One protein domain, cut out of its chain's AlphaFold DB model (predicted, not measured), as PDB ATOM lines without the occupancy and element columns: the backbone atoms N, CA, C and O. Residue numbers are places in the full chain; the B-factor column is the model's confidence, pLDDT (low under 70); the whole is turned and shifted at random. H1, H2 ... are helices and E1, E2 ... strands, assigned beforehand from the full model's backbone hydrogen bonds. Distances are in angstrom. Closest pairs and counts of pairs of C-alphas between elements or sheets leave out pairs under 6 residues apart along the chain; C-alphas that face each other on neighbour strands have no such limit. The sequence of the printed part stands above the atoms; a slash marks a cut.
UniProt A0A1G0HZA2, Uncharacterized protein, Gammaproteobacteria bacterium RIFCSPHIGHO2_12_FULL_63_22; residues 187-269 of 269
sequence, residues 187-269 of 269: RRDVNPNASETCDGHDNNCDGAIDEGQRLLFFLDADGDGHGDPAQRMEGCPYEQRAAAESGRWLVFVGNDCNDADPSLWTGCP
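What this domain is: This is residues 187 to 269 of the 269 residues of an uncharacterized protein of Gammaproteobacteria bacterium RIFCSPHIGHO2_12_FULL_63_22 (UniProt A0A1G0HZA2). Little regular structure: a small antiparallel sheet, ordered E2, E1, E3, with helix H1 packed near E3, sits between two long stretches, residues 187 to 214 and 252 to 269, that reach to opposite ends. The 83 printed residues hold E1, E2, H1, E3 in chain order, a mixed class with 22 residues in named elements. The whole is loose, radius of gyration of the C-alphas 16.2 A, and flat, 51 by 26 by 14 A.

How they stand to each other: Inner strand E1, residues 215 to 220, forms a hairpin with E2, residues 232 to 235; N 217 and O 233 are 2.8 A apart, within hydrogen-bond range. On its other side is E3, residues 249 to 251, with N 218 and O 251 2.8 A apart, also within range. E1's pairing is staggered: 215 to 218 with E2, 218 to 220 with E3. H1, residues 237 to 245, is on the sheet at a height of 5.6 A, over none of the strands; its closest C-alphas to E3 are Gln 240 and Leu 250, 5.5 A. E2, H1 and E3 make a split strand-helix-strand unit, two strands of one sheet with a helix between them along the chain and E1 between them in the sheet, its crossover right-handed. In H1, 4 of 5 O i to N i+4 pairs are within range.

Where its parts are: E1 is 15.5 A long from C-alpha 215 at (207.383, 182.300, 147.775), and H1 13.1 A; E2 is 9.8 A and E3 6.6 A, ending at C-alpha 251 (214.679, 175.402, 145.588).

The domain as a whole: The C-alphas of Arg 188 and Pro 269, the farthest apart, are 54.0 A apart. The printed part has no cut; the link E1 to E2 is long, and residues 268 to 269 are under pLDDT 70.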
ATOM      1  N   ARG A 187     208.829 204.138 162.704       81.19
ATOM      2  CA  ARG A 187     209.104 203.604 161.368       81.19
ATOM      3  C   ARG A 187     208.155 204.212 160.341       81.19
ATOM      4  O   ARG A 187     207.003 203.828 160.219       81.19
ATOM      5  N   ARG A 188     208.678 205.134 159.526       84.75
ATOM      6  CA  ARG A 188     207.926 205.757 158.415       84.75
ATOM      7  C   ARG A 188     207.402 204.728 157.402       84.75
ATOM      8  O   ARG A 188     206.427 204.997 156.709       84.75
ATOM      9  N   ASP A 189     208.097 203.610 157.266       85.00
ATOM     10  CA  ASP A 189     207.789 202.510 156.359       85.00
ATOM     11  C   ASP A 189     206.736 201.532 156.902       85.00
ATOM     12  O   ASP A 189     206.357 200.626 156.176       85.00
ATOM     13  N   VAL A 190     206.235 201.737 158.126       88.81
ATOM     14  CA  VAL A 190     205.243 200.864 158.764       88.81
ATOM     15  C   VAL A 190     203.953 201.647 159.014       88.81
ATOM     16  O   VAL A 190     203.911 202.522 159.873       88.81
ATOM     17  N   ASN A 191     202.916 201.396 158.214       86.94
ATOM     18  CA  ASN A 191     201.617 202.077 158.276       86.94
ATOM     19  C   ASN A 191     200.565 201.348 157.414       86.94
ATOM     20  O   ASN A 191     200.963 200.669 156.479       86.94
ATOM     21  N   PRO A 192     199.249 201.593 157.580       87.69
ATOM     22  CA  PRO A 192     198.175 200.903 156.849       87.69
ATOM     23  C   PRO A 192     198.207 200.912 155.325       87.69
ATOM     24  O   PRO A 192     197.483 200.152 154.690       87.69
ATOM     25  N   ASN A 193     198.998 201.799 154.723       86.62
ATOM     26  CA  ASN A 193     199.150 201.887 153.275       86.62
ATOM     27  C   ASN A 193     200.540 201.432 152.802       86.62
ATOM     28  O   ASN A 193     200.868 201.615 151.626       86.62
ATOM     29  N   ALA A 194     201.378 200.906 153.694       89.19
ATOM     30  CA  ALA A 194     202.673 200.357 153.337       89.19
ATOM     31  C   ALA A 194     202.498 199.068 152.526       89.19
ATOM     32  O   ALA A 194     201.530 198.329 152.683       89.19
ATOM     33  N   SER A 195     203.439 198.815 151.620       90.31
ATOM     34  CA  SER A 195     203.552 197.509 150.979       90.31
ATOM     35  C   SER A 195     204.250 196.544 151.918       90.31
ATOM     36  O   SER A 195     205.298 196.889 152.464       90.31
ATOM     37  N   GLU A 196     203.728 195.327 152.004       91.19
ATOM     38  CA  GLU A 196     204.441 194.236 152.651       91.19
ATOM     39  C   GLU A 196     205.767 193.952 151.961       91.19
ATOM     40  O   GLU A 196     205.880 193.934 150.729       91.19
ATOM     41  N   THR A 197     206.769 193.684 152.783       90.38
ATOM     42  CA  THR A 197     208.074 193.178 152.386       90.38
ATOM     43  C   THR A 197     208.334 191.923 153.195       90.38
ATOM     44  O   THR A 197     207.989 191.888 154.355       90.38
ATOM     45  N   CYS A 198     208.978 190.914 152.606       91.94
ATOM     46  CA  CYS A 198     209.373 189.691 153.315       91.94
ATOM     47  C   CYS A 198     210.546 189.960 154.289       91.94
ATOM     48  O   CYS A 198     211.685 189.549 154.032       91.94
ATOM     49  N   ASP A 199     210.295 190.720 155.353       89.31
ATOM     50  CA  ASP A 199     211.269 191.154 156.361       89.31
ATOM     51  C   ASP A 199     210.960 190.619 157.771       89.31
ATOM     52  O   ASP A 199     211.757 190.825 158.692       89.31
ATOM     53  N   GLY A 200     209.872 189.856 157.924       87.75
ATOM     54  CA  GLY A 200     209.428 189.292 159.194       87.75
ATOM     55  C   GLY A 200     208.660 190.290 160.060       87.75
ATOM     56  O   GLY A 200     208.489 190.043 161.259       87.75
ATOM     57  N   HIS A 201     208.225 191.415 159.490       87.38
ATOM     58  CA  HIS A 201     207.426 192.431 160.162       87.38
ATOM     59  C   HIS A 201     206.114 192.687 159.418       87.38
ATOM     60  O   HIS A 201     206.080 192.718 158.200       87.38
ATOM     61  N   ASP A 202     205.057 192.955 160.180       89.00
ATOM     62  CA  ASP A 202     203.808 193.518 159.663       89.00
ATOM     63  C   ASP A 202     204.076 194.977 159.247       89.00
ATOM     64  O   ASP A 202     204.305 195.842 160.105       89.00
ATOM     65  N   ASN A 203     204.196 195.245 157.943       89.31
ATOM     66  CA  ASN A 203     204.495 196.591 157.450       89.31
ATOM     67  C   ASN A 203     203.215 197.417 157.295       89.31
ATOM     68  O   ASN A 203     203.243 198.632 157.513       89.31
ATOM     69  N   ASN A 204     202.103 196.779 156.946       90.88
ATOM     70  CA  ASN A 204     200.826 197.419 156.682       90.88
ATOM     71  C   ASN A 204     199.867 197.431 157.884       90.88
ATOM     72  O   ASN A 204     198.742 197.908 157.780       90.88
ATOM     73  N   CYS A 205     200.305 196.958 159.042       87.62
ATOM     74  CA  CYS A 205     199.546 196.960 160.284       87.62
ATOM     75  C   CYS A 205     198.181 196.246 160.197       87.62
ATOM     76  O   CYS A 205     197.250 196.621 160.925       87.62
ATOM     77  N   ASP A 206     198.027 195.256 159.314       87.19
ATOM     78  CA  ASP A 206     196.784 194.497 159.147       87.19
ATOM     79  C   ASP A 206     196.698 193.260 160.067       87.19
ATOM     80  O   ASP A 206     195.626 192.657 160.221       87.19
ATOM     81  N   GLY A 207     197.794 192.949 160.768       85.12
ATOM     82  CA  GLY A 207     197.925 191.835 161.698       85.12
ATOM     83  C   GLY A 207     198.438 190.537 161.069       85.12
ATOM     84  O   GLY A 207     198.610 189.554 161.801       85.12
ATOM     85  N   ALA A 208     198.675 190.502 159.759       86.75
ATOM     86  CA  ALA A 208     199.460 189.480 159.090       86.75
ATOM     87  C   ALA A 208     200.925 189.936 158.956       86.75
ATOM     88  O   ALA A 208     201.269 191.088 159.175       86.75
ATOM     89  N   ILE A 209     201.824 188.979 158.735       87.56
ATOM     90  CA  ILE A 209     203.252 189.251 158.542       87.56
ATOM     91  C   ILE A 209     203.634 188.705 157.173       87.56
ATOM     92  O   ILE A 209     203.390 187.521 156.895       87.56
ATOM     93  N   ASP A 210     204.288 189.546 156.370       89.38
ATOM     94  CA  ASP A 210     204.836 189.222 155.055       89.38
ATOM     95  C   ASP A 210     203.775 188.680 154.063       89.38
ATOM     96  O   ASP A 210     204.081 187.852 153.189       89.38
ATOM     97  N   GLU A 211     202.499 189.065 154.182       88.44
ATOM     98  CA  GLU A 211     201.442 188.489 153.354       88.44
ATOM     99  C   GLU A 211     201.559 188.885 151.876       88.44
ATOM    100  O   GLU A 211     201.974 189.974 151.484       88.44
ATOM    101  N   GLY A 212     201.255 187.925 150.999       85.75
ATOM    102  CA  GLY A 212     201.413 188.096 149.553       85.75
ATOM    103  C   GLY A 212     202.864 188.187 149.053       85.75
ATOM    104  O   GLY A 212     203.060 188.191 147.840       85.75
ATOM    105  N   GLN A 213     203.871 188.203 149.939       88.44
ATOM    106  CA  GLN A 213     205.299 188.218 149.576       88.44
ATOM    107  C   GLN A 213     205.993 186.858 149.735       88.44
ATOM    108  O   GLN A 213     207.161 186.700 149.368       88.44
ATOM    109  N   ARG A 214     205.281 185.858 150.262       88.69
ATOM    110  CA  ARG A 214     205.797 184.500 150.464       88.69
ATOM    111  C   ARG A 214     205.931 183.769 149.130       88.69
ATOM    112  O   ARG A 214     205.021 183.763 148.305       88.69
ATOM    113  N   LEU A 215     207.073 183.124 148.935       91.81
ATOM    114  CA  LEU A 215     207.383 182.300 147.775       91.81
ATOM    115  C   LEU A 215     207.248 180.820 148.126       91.81
ATOM    116  O   LEU A 215     207.459 180.416 149.269       91.81
ATOM    117  N   LEU A 216     206.936 180.009 147.118       93.56
ATOM    118  CA  LEU A 216     206.913 178.561 147.253       93.56
ATOM    119  C   LEU A 216     208.323 177.989 147.073       93.56
ATOM    120  O   LEU A 216     208.967 178.216 146.047       93.56
ATOM    121  N   PHE A 217     208.763 177.214 148.055       95.25
ATOM    122  CA  PHE A 217     210.019 176.479 148.068       95.25
ATOM    123  C   PHE A 217     209.767 174.975 148.160       95.25
ATOM    124  O   PHE A 217     208.773 174.543 148.743       95.25
ATOM    125  N   PHE A 218     210.703 174.187 147.644       95.62
ATOM    126  CA  PHE A 218     210.731 172.729 147.711       95.62
ATOM    127  C   PHE A 218     212.031 172.285 148.373       95.62
ATOM    128  O   PHE A 218     213.075 172.890 148.123       95.62
ATOM    129  N   LEU A 219     211.962 171.282 149.248       95.00
ATOM    130  CA  LEU A 219     213.155 170.670 149.826       95.00
ATOM    131  C   LEU A 219     213.917 169.926 148.727       95.00
ATOM    132  O   LEU A 219     213.310 169.135 148.023       95.00
ATOM    133  N   ASP A 220     215.206 170.223 148.611       95.00
ATOM    134  CA  ASP A 220     216.171 169.550 147.742       95.00
ATOM    135  C   ASP A 220     217.148 168.813 148.671       95.00
ATOM    136  O   ASP A 220     218.006 169.415 149.335       95.00
ATOM    137  N   ALA A 221     216.907 167.522 148.874       93.31
ATOM    138  CA  ALA A 221     217.638 166.732 149.856       93.31
ATOM    139  C   ALA A 221     218.952 166.169 149.301       93.31
ATOM    140  O   ALA A 221     219.880 165.917 150.083       93.31
ATOM    141  N   ASP A 222     219.066 166.014 147.986       93.25
ATOM    142  CA  ASP A 222     220.235 165.431 147.338       93.25
ATOM    143  C   ASP A 222     221.162 166.463 146.655       93.25
ATOM    144  O   ASP A 222     222.349 166.189 146.429       93.25
ATOM    145  N   GLY A 223     220.684 167.698 146.503       92.31
ATOM    146  CA  GLY A 223     221.435 168.881 146.104       92.31
ATOM    147  C   GLY A 223     221.564 169.069 144.595       92.31
ATOM    148  O   GLY A 223     222.564 169.658 144.160       92.31
ATOM    149  N   ASP A 224     220.629 168.555 143.794       92.12
ATOM    150  CA  ASP A 224     220.674 168.636 142.331       92.12
ATOM    151  C   ASP A 224     219.990 169.886 141.735       92.12
ATOM    152  O   ASP A 224     220.181 170.202 140.551       92.12
ATOM    153  N   GLY A 225     219.291 170.665 142.567       93.38
ATOM    154  CA  GLY A 225     218.561 171.870 142.175       93.38
ATOM    155  C   GLY A 225     217.067 171.656 141.908       93.38
ATOM    156  O   GLY A 225     216.368 172.632 141.601       93.38
ATOM    157  N   HIS A 226     216.581 170.427 142.037       94.94
ATOM    158  CA  HIS A 226     215.186 170.029 141.967       94.94
ATOM    159  C   HIS A 226     214.744 169.553 143.353       94.94
ATOM    160  O   HIS A 226     215.514 168.974 144.097       94.94
ATOM    161  N   GLY A 227     213.521 169.895 143.752       94.25
ATOM    162  CA  GLY A 227     213.002 169.521 145.063       94.25
ATOM    163  C   GLY A 227     211.743 168.677 144.972       94.25
ATOM    164  O   GLY A 227     211.009 168.733 143.974       94.25
ATOM    165  N   ASP A 228     211.463 167.939 146.042       93.69
ATOM    166  CA  ASP A 228     210.288 167.077 146.143       93.69
ATOM    167  C   ASP A 228     208.990 167.925 146.142       93.69
ATOM    168  O   ASP A 228     208.765 168.726 147.063       93.69
ATOM    169  N   PRO A 229     208.069 167.751 145.167       92.38
ATOM    170  CA  PRO A 229     206.780 168.445 145.130       92.38
ATOM    171  C   PRO A 229     205.886 168.165 146.352       92.38
ATOM    172  O   PRO A 229     204.975 168.952 146.657       92.38
ATOM    173  N   ALA A 230     206.116 167.056 147.059       92.25
ATOM    174  CA  ALA A 230     205.446 166.720 148.308       92.25
ATOM    175  C   ALA A 230     206.034 167.470 149.517       92.25
ATOM    176  O   ALA A 230     205.291 167.738 150.464       92.25
ATOM    177  N   GLN A 231     207.310 167.871 149.480       92.81
ATOM    178  CA  GLN A 231     207.994 168.626 150.542       92.81
ATOM    179  C   GLN A 231     208.076 170.123 150.211       92.81
ATOM    180  O   GLN A 231     209.154 170.718 150.152       92.81
ATOM    181  N   ARG A 232     206.912 170.752 150.014       93.25
ATOM    182  CA  ARG A 232     206.813 172.188 149.717       93.25
ATOM    183  C   ARG A 232     206.525 173.039 150.954       93.25
ATOM    184  O   ARG A 232     205.794 172.619 151.851       93.25
ATOM    185  N   MET A 233     207.047 174.259 150.966       91.56
ATOM    186  CA  MET A 233     206.878 175.242 152.034       91.56
ATOM    187  C   MET A 233     206.723 176.643 151.445       91.56
ATOM    188  O   MET A 233     207.411 176.990 150.491       91.56
ATOM    189  N   GLU A 234     205.843 177.459 152.021       92.44
ATOM    190  CA  GLU A 234     205.735 178.880 151.679       92.44
ATOM    191  C   GLU A 234     206.536 179.717 152.670       92.44
ATOM    192  O   GLU A 234     206.332 179.605 153.882       92.44
ATOM    193  N   GLY A 235     207.404 180.587 152.168       90.81
ATOM    194  CA  GLY A 235     208.344 181.318 153.006       90.81
ATOM    195  C   GLY A 235     208.968 182.522 152.326       90.81
ATOM    196  O   GLY A 235     208.693 182.823 151.165       90.81
ATOM    197  N   CYS A 236     209.845 183.206 153.045       92.38
ATOM    198  CA  CYS A 236     210.602 184.330 152.511       92.38
ATOM    199  C   CYS A 236     211.972 183.903 151.955       92.38
ATOM    200  O   CYS A 236     212.538 182.904 152.400       92.38
ATOM    201  N   PRO A 237     212.595 184.687 151.051       89.00
ATOM    202  CA  PRO A 237     213.949 184.406 150.558       89.00
ATOM    203  C   PRO A 237     215.016 184.263 151.655       89.00
ATOM    204  O   PRO A 237     215.998 183.542 151.476       89.00
ATOM    205  N   TYR A 238     214.842 184.918 152.809       87.56
ATOM    206  CA  TYR A 238     215.766 184.746 153.932       87.56
ATOM    207  C   TYR A 238     215.715 183.329 154.527       87.56
ATOM    208  O   TYR A 238     216.726 182.852 155.042       87.56
ATOM    209  N   GLU A 239     214.586 182.622 154.414       88.75
ATOM    210  CA  GLU A 239     214.449 181.242 154.886       88.75
ATOM    211  C   GLU A 239     215.257 180.271 154.027       88.75
ATOM    212  O   GLU A 239     215.858 179.345 154.563       88.75
ATOM    213  N   GLN A 240     215.361 180.519 152.717       90.56
ATOM    214  CA  GLN A 240     216.253 179.760 151.835       90.56
ATOM    215  C   GLN A 240     217.705 179.848 152.318       90.56
ATOM    216  O   GLN A 240     218.417 178.843 152.381       90.56
ATOM    217  N   ARG A 241     218.144 181.051 152.709       87.94
ATOM    218  CA  ARG A 241     219.489 181.263 153.247       87.94
ATOM    219  C   ARG A 241     219.677 180.562 154.594       87.94
ATOM    220  O   ARG A 241     220.691 179.895 154.786       87.94
ATOM    221  N   ALA A 242     218.710 180.683 155.503       89.38
ATOM    222  CA  ALA A 242     218.757 180.008 156.799       89.38
ATOM    223  C   ALA A 242     218.769 178.474 156.649       89.38
ATOM    224  O   ALA A 242     219.518 177.784 157.344       89.38
ATOM    225  N   ALA A 243     217.996 177.937 155.702       89.75
ATOM    226  CA  ALA A 243     217.996 176.519 155.370       89.75
ATOM    227  C   ALA A 243     219.392 176.069 154.919       89.75
ATOM    228  O   ALA A 243     219.928 175.121 155.504       89.75
ATOM    229  N   ALA A 244     220.021 176.793 153.987       88.81
ATOM    230  CA  ALA A 244     221.361 176.472 153.495       88.81
ATOM    231  C   ALA A 244     222.411 176.467 154.622       88.81
ATOM    232  O   ALA A 244     223.259 175.577 154.685       88.81
ATOM    233  N   GLU A 245     222.322 177.409 155.567       88.75
ATOM    234  CA  GLU A 245     223.190 177.460 156.754       88.75
ATOM    235  C   GLU A 245     222.977 176.259 157.696       88.75
ATOM    236  O   GLU A 245     223.916 175.806 158.355       88.75
ATOM    237  N   SER A 246     221.766 175.695 157.724       87.94
ATOM    238  CA  SER A 246     221.430 174.479 158.479       87.94
ATOM    239  C   SER A 246     221.727 173.165 157.737       87.94
ATOM    240  O   SER A 246     221.513 172.089 158.296       87.94
ATOM    241  N   GLY A 247     222.229 173.234 156.498       86.75
ATOM    242  CA  GLY A 247     222.493 172.065 155.654       86.75
ATOM    243  C   GLY A 247     221.250 171.483 154.974       86.75
ATOM    244  O   GLY A 247     221.263 170.315 154.597       86.75
ATOM    245  N   ARG A 248     220.184 172.275 154.837       89.06
ATOM    246  CA  ARG A 248     218.986 171.960 154.048       89.06
ATOM    247  C   ARG A 248     218.969 172.839 152.804       89.06
ATOM    248  O   ARG A 248     219.228 174.033 152.918       89.06
ATOM    249  N   TRP A 249     218.604 172.302 151.647       92.19
ATOM    250  CA  TRP A 249     218.481 173.108 150.432       92.19
ATOM    251  C   TRP A 249     217.011 173.319 150.102       92.19
ATOM    252  O   TRP A 249     216.195 172.411 150.222       92.19
ATOM    253  N   LEU A 250     216.666 174.563 149.782       94.75
ATOM    254  CA  LEU A 250     215.332 174.954 149.348       94.75
ATOM    255  C   LEU A 250     215.447 175.538 147.942       94.75
ATOM    256  O   LEU A 250     216.233 176.466 147.720       94.75
ATOM    257  N   VAL A 251     214.663 175.015 147.006       94.94
ATOM    258  CA  VAL A 251     214.679 175.402 145.588       94.94
ATOM    259  C   VAL A 251     213.290 175.829 145.123       94.94
ATOM    260  O   VAL A 251     212.287 175.515 145.753       94.94
ATOM    261  N   PHE A 252     213.212 176.567 144.014       94.56
ATOM    262  CA  PHE A 252     211.933 177.008 143.433       94.56
ATOM    263  C   PHE A 252     211.320 175.986 142.467       94.56
ATOM    264  O   PHE A 252     210.201 176.175 141.993       94.56
ATOM    265  N   VAL A 253     212.059 174.924 142.134       94.25
ATOM    266  CA  VAL A 253     211.659 173.933 141.136       94.25
ATOM    267  C   VAL A 253     211.256 172.648 141.850       94.25
ATOM    268  O   VAL A 253     212.104 171.936 142.366       94.25
ATOM    269  N   GLY A 254     209.953 172.370 141.893       93.50
ATOM    270  CA  GLY A 254     209.380 171.214 142.586       93.50
ATOM    271  C   GLY A 254     208.966 170.107 141.633       93.50
ATOM    272  O   GLY A 254     207.772 169.877 141.448       93.50
ATOM    273  N   ASN A 255     209.919 169.500 140.938       92.31
ATOM    274  CA  ASN A 255     209.647 168.427 139.981       92.31
ATOM    275  C   ASN A 255     210.498 167.184 140.227       92.31
ATOM    276  O   ASN A 255     210.486 166.304 139.369       92.31
ATOM    277  N   ASP A 256     211.199 167.116 141.358       93.19
ATOM    278  CA  ASP A 256     211.980 165.942 141.692       93.19
ATOM    279  C   ASP A 256     211.066 164.823 142.187       93.19
ATOM    280  O   ASP A 256     210.253 164.984 143.091       93.19
ATOM    281  N   CYS A 257     211.170 163.675 141.547       91.56
ATOM    282  CA  CYS A 257     210.401 162.494 141.876       91.56
ATOM    283  C   CYS A 257     211.206 161.475 142.697       91.56
ATOM    284  O   CYS A 257     210.614 160.519 143.206       91.56
ATOM    285  N   ASN A 258     212.518 161.673 142.846       91.06
ATOM    286  CA  ASN A 258     213.384 160.918 143.734       91.06
ATOM    287  C   ASN A 258     214.460 161.825 144.355       91.06
ATOM    288  O   ASN A 258     215.629 161.732 143.999       91.06
ATOM    289  N   ASP A 259     214.049 162.552 145.394       88.69
ATOM    290  CA  ASP A 259     214.832 163.493 146.223       88.69
ATOM    291  C   ASP A 259     215.934 162.818 147.079       88.69
ATOM    292  O   ASP A 259     216.322 163.264 148.156       88.69
ATOM    293  N   ALA A 260     216.396 161.641 146.660       91.25
ATOM    294  CA  ALA A 260     217.503 160.903 147.255       91.25
ATOM    295  C   ALA A 260     218.563 160.494 146.216       91.25
ATOM    296  O   ALA A 260     219.575 159.890 146.596       91.25
ATOM    297  N   ASP A 261     218.337 160.769 144.930       90.88
ATOM    298  CA  ASP A 261     219.254 160.478 143.833       90.88
ATOM    299  C   ASP A 261     219.414 161.711 142.922       90.88
ATOM    300  O   ASP A 261     218.577 161.907 142.036       90.88
ATOM    301  N   PRO A 262     220.559 162.428 143.005       92.06
ATOM    302  CA  PRO A 262     220.814 163.663 142.249       92.06
ATOM    303  C   PRO A 262     220.783 163.526 140.721       92.06
ATOM    304  O   PRO A 262     221.060 164.468 139.978       92.06
ATOM    305  N   SER A 263     220.647 162.298 140.218       90.75
ATOM    306  CA  SER A 263     220.570 161.997 138.790       90.75
ATOM    307  C   SER A 263     219.141 161.715 138.318       90.75
ATOM    308  O   SER A 263     218.954 161.499 137.116       90.75
ATOM    309  N   LEU A 264     218.150 161.681 139.217       89.62
ATOM    310  CA  LEU A 264     216.801 161.185 138.940       89.62
ATOM    311  C   LEU A 264     215.688 162.158 139.362       89.62
ATOM    312  O   LEU A 264     214.771 161.798 140.089       89.62
ATOM    313  N   TRP A 265     215.688 163.339 138.757       85.06
ATOM    314  CA  TRP A 265     214.617 164.333 138.893       85.06
ATOM    315  C   TRP A 265     213.608 164.327 137.724       85.06
ATOM    316  O   TRP A 265     212.591 165.015 137.756       85.06
ATOM    317  N   THR A 266     213.860 163.564 136.648       83.19
ATOM    318  CA  THR A 266     212.924 163.407 135.510       83.19
ATOM    319  C   THR A 266     212.642 161.957 135.159       83.19
ATOM    320  O   THR A 266     213.471 161.074 135.357       83.19
ATOM    321  N   GLY A 267     211.481 161.724 134.532       74.56
ATOM    322  CA  GLY A 267     211.156 160.428 133.933       74.56
ATOM    323  C   GLY A 267     210.745 159.359 134.942       74.56
ATOM    324  O   GLY A 267     210.814 158.173 134.620       74.56
ATOM    325  N   CYS A 268     210.313 159.764 136.137       69.81
ATOM    326  CA  CYS A 268     209.703 158.843 137.082       69.81
ATOM    327  C   CYS A 268     208.357 158.305 136.576       69.81
ATOM    328  O   CYS A 268     207.683 158.984 135.795       69.81
ATOM    329  N   PRO A 269     208.011 157.069 136.980       64.56
ATOM    330  CA  PRO A 269     206.814 156.363 136.527       64.56
ATOM    331  C   PRO A 269     205.498 157.056 136.891       64.56
ATOM    332  O   PRO A 269     205.439 157.732 137.943       64.56
TER     333      PRO A 269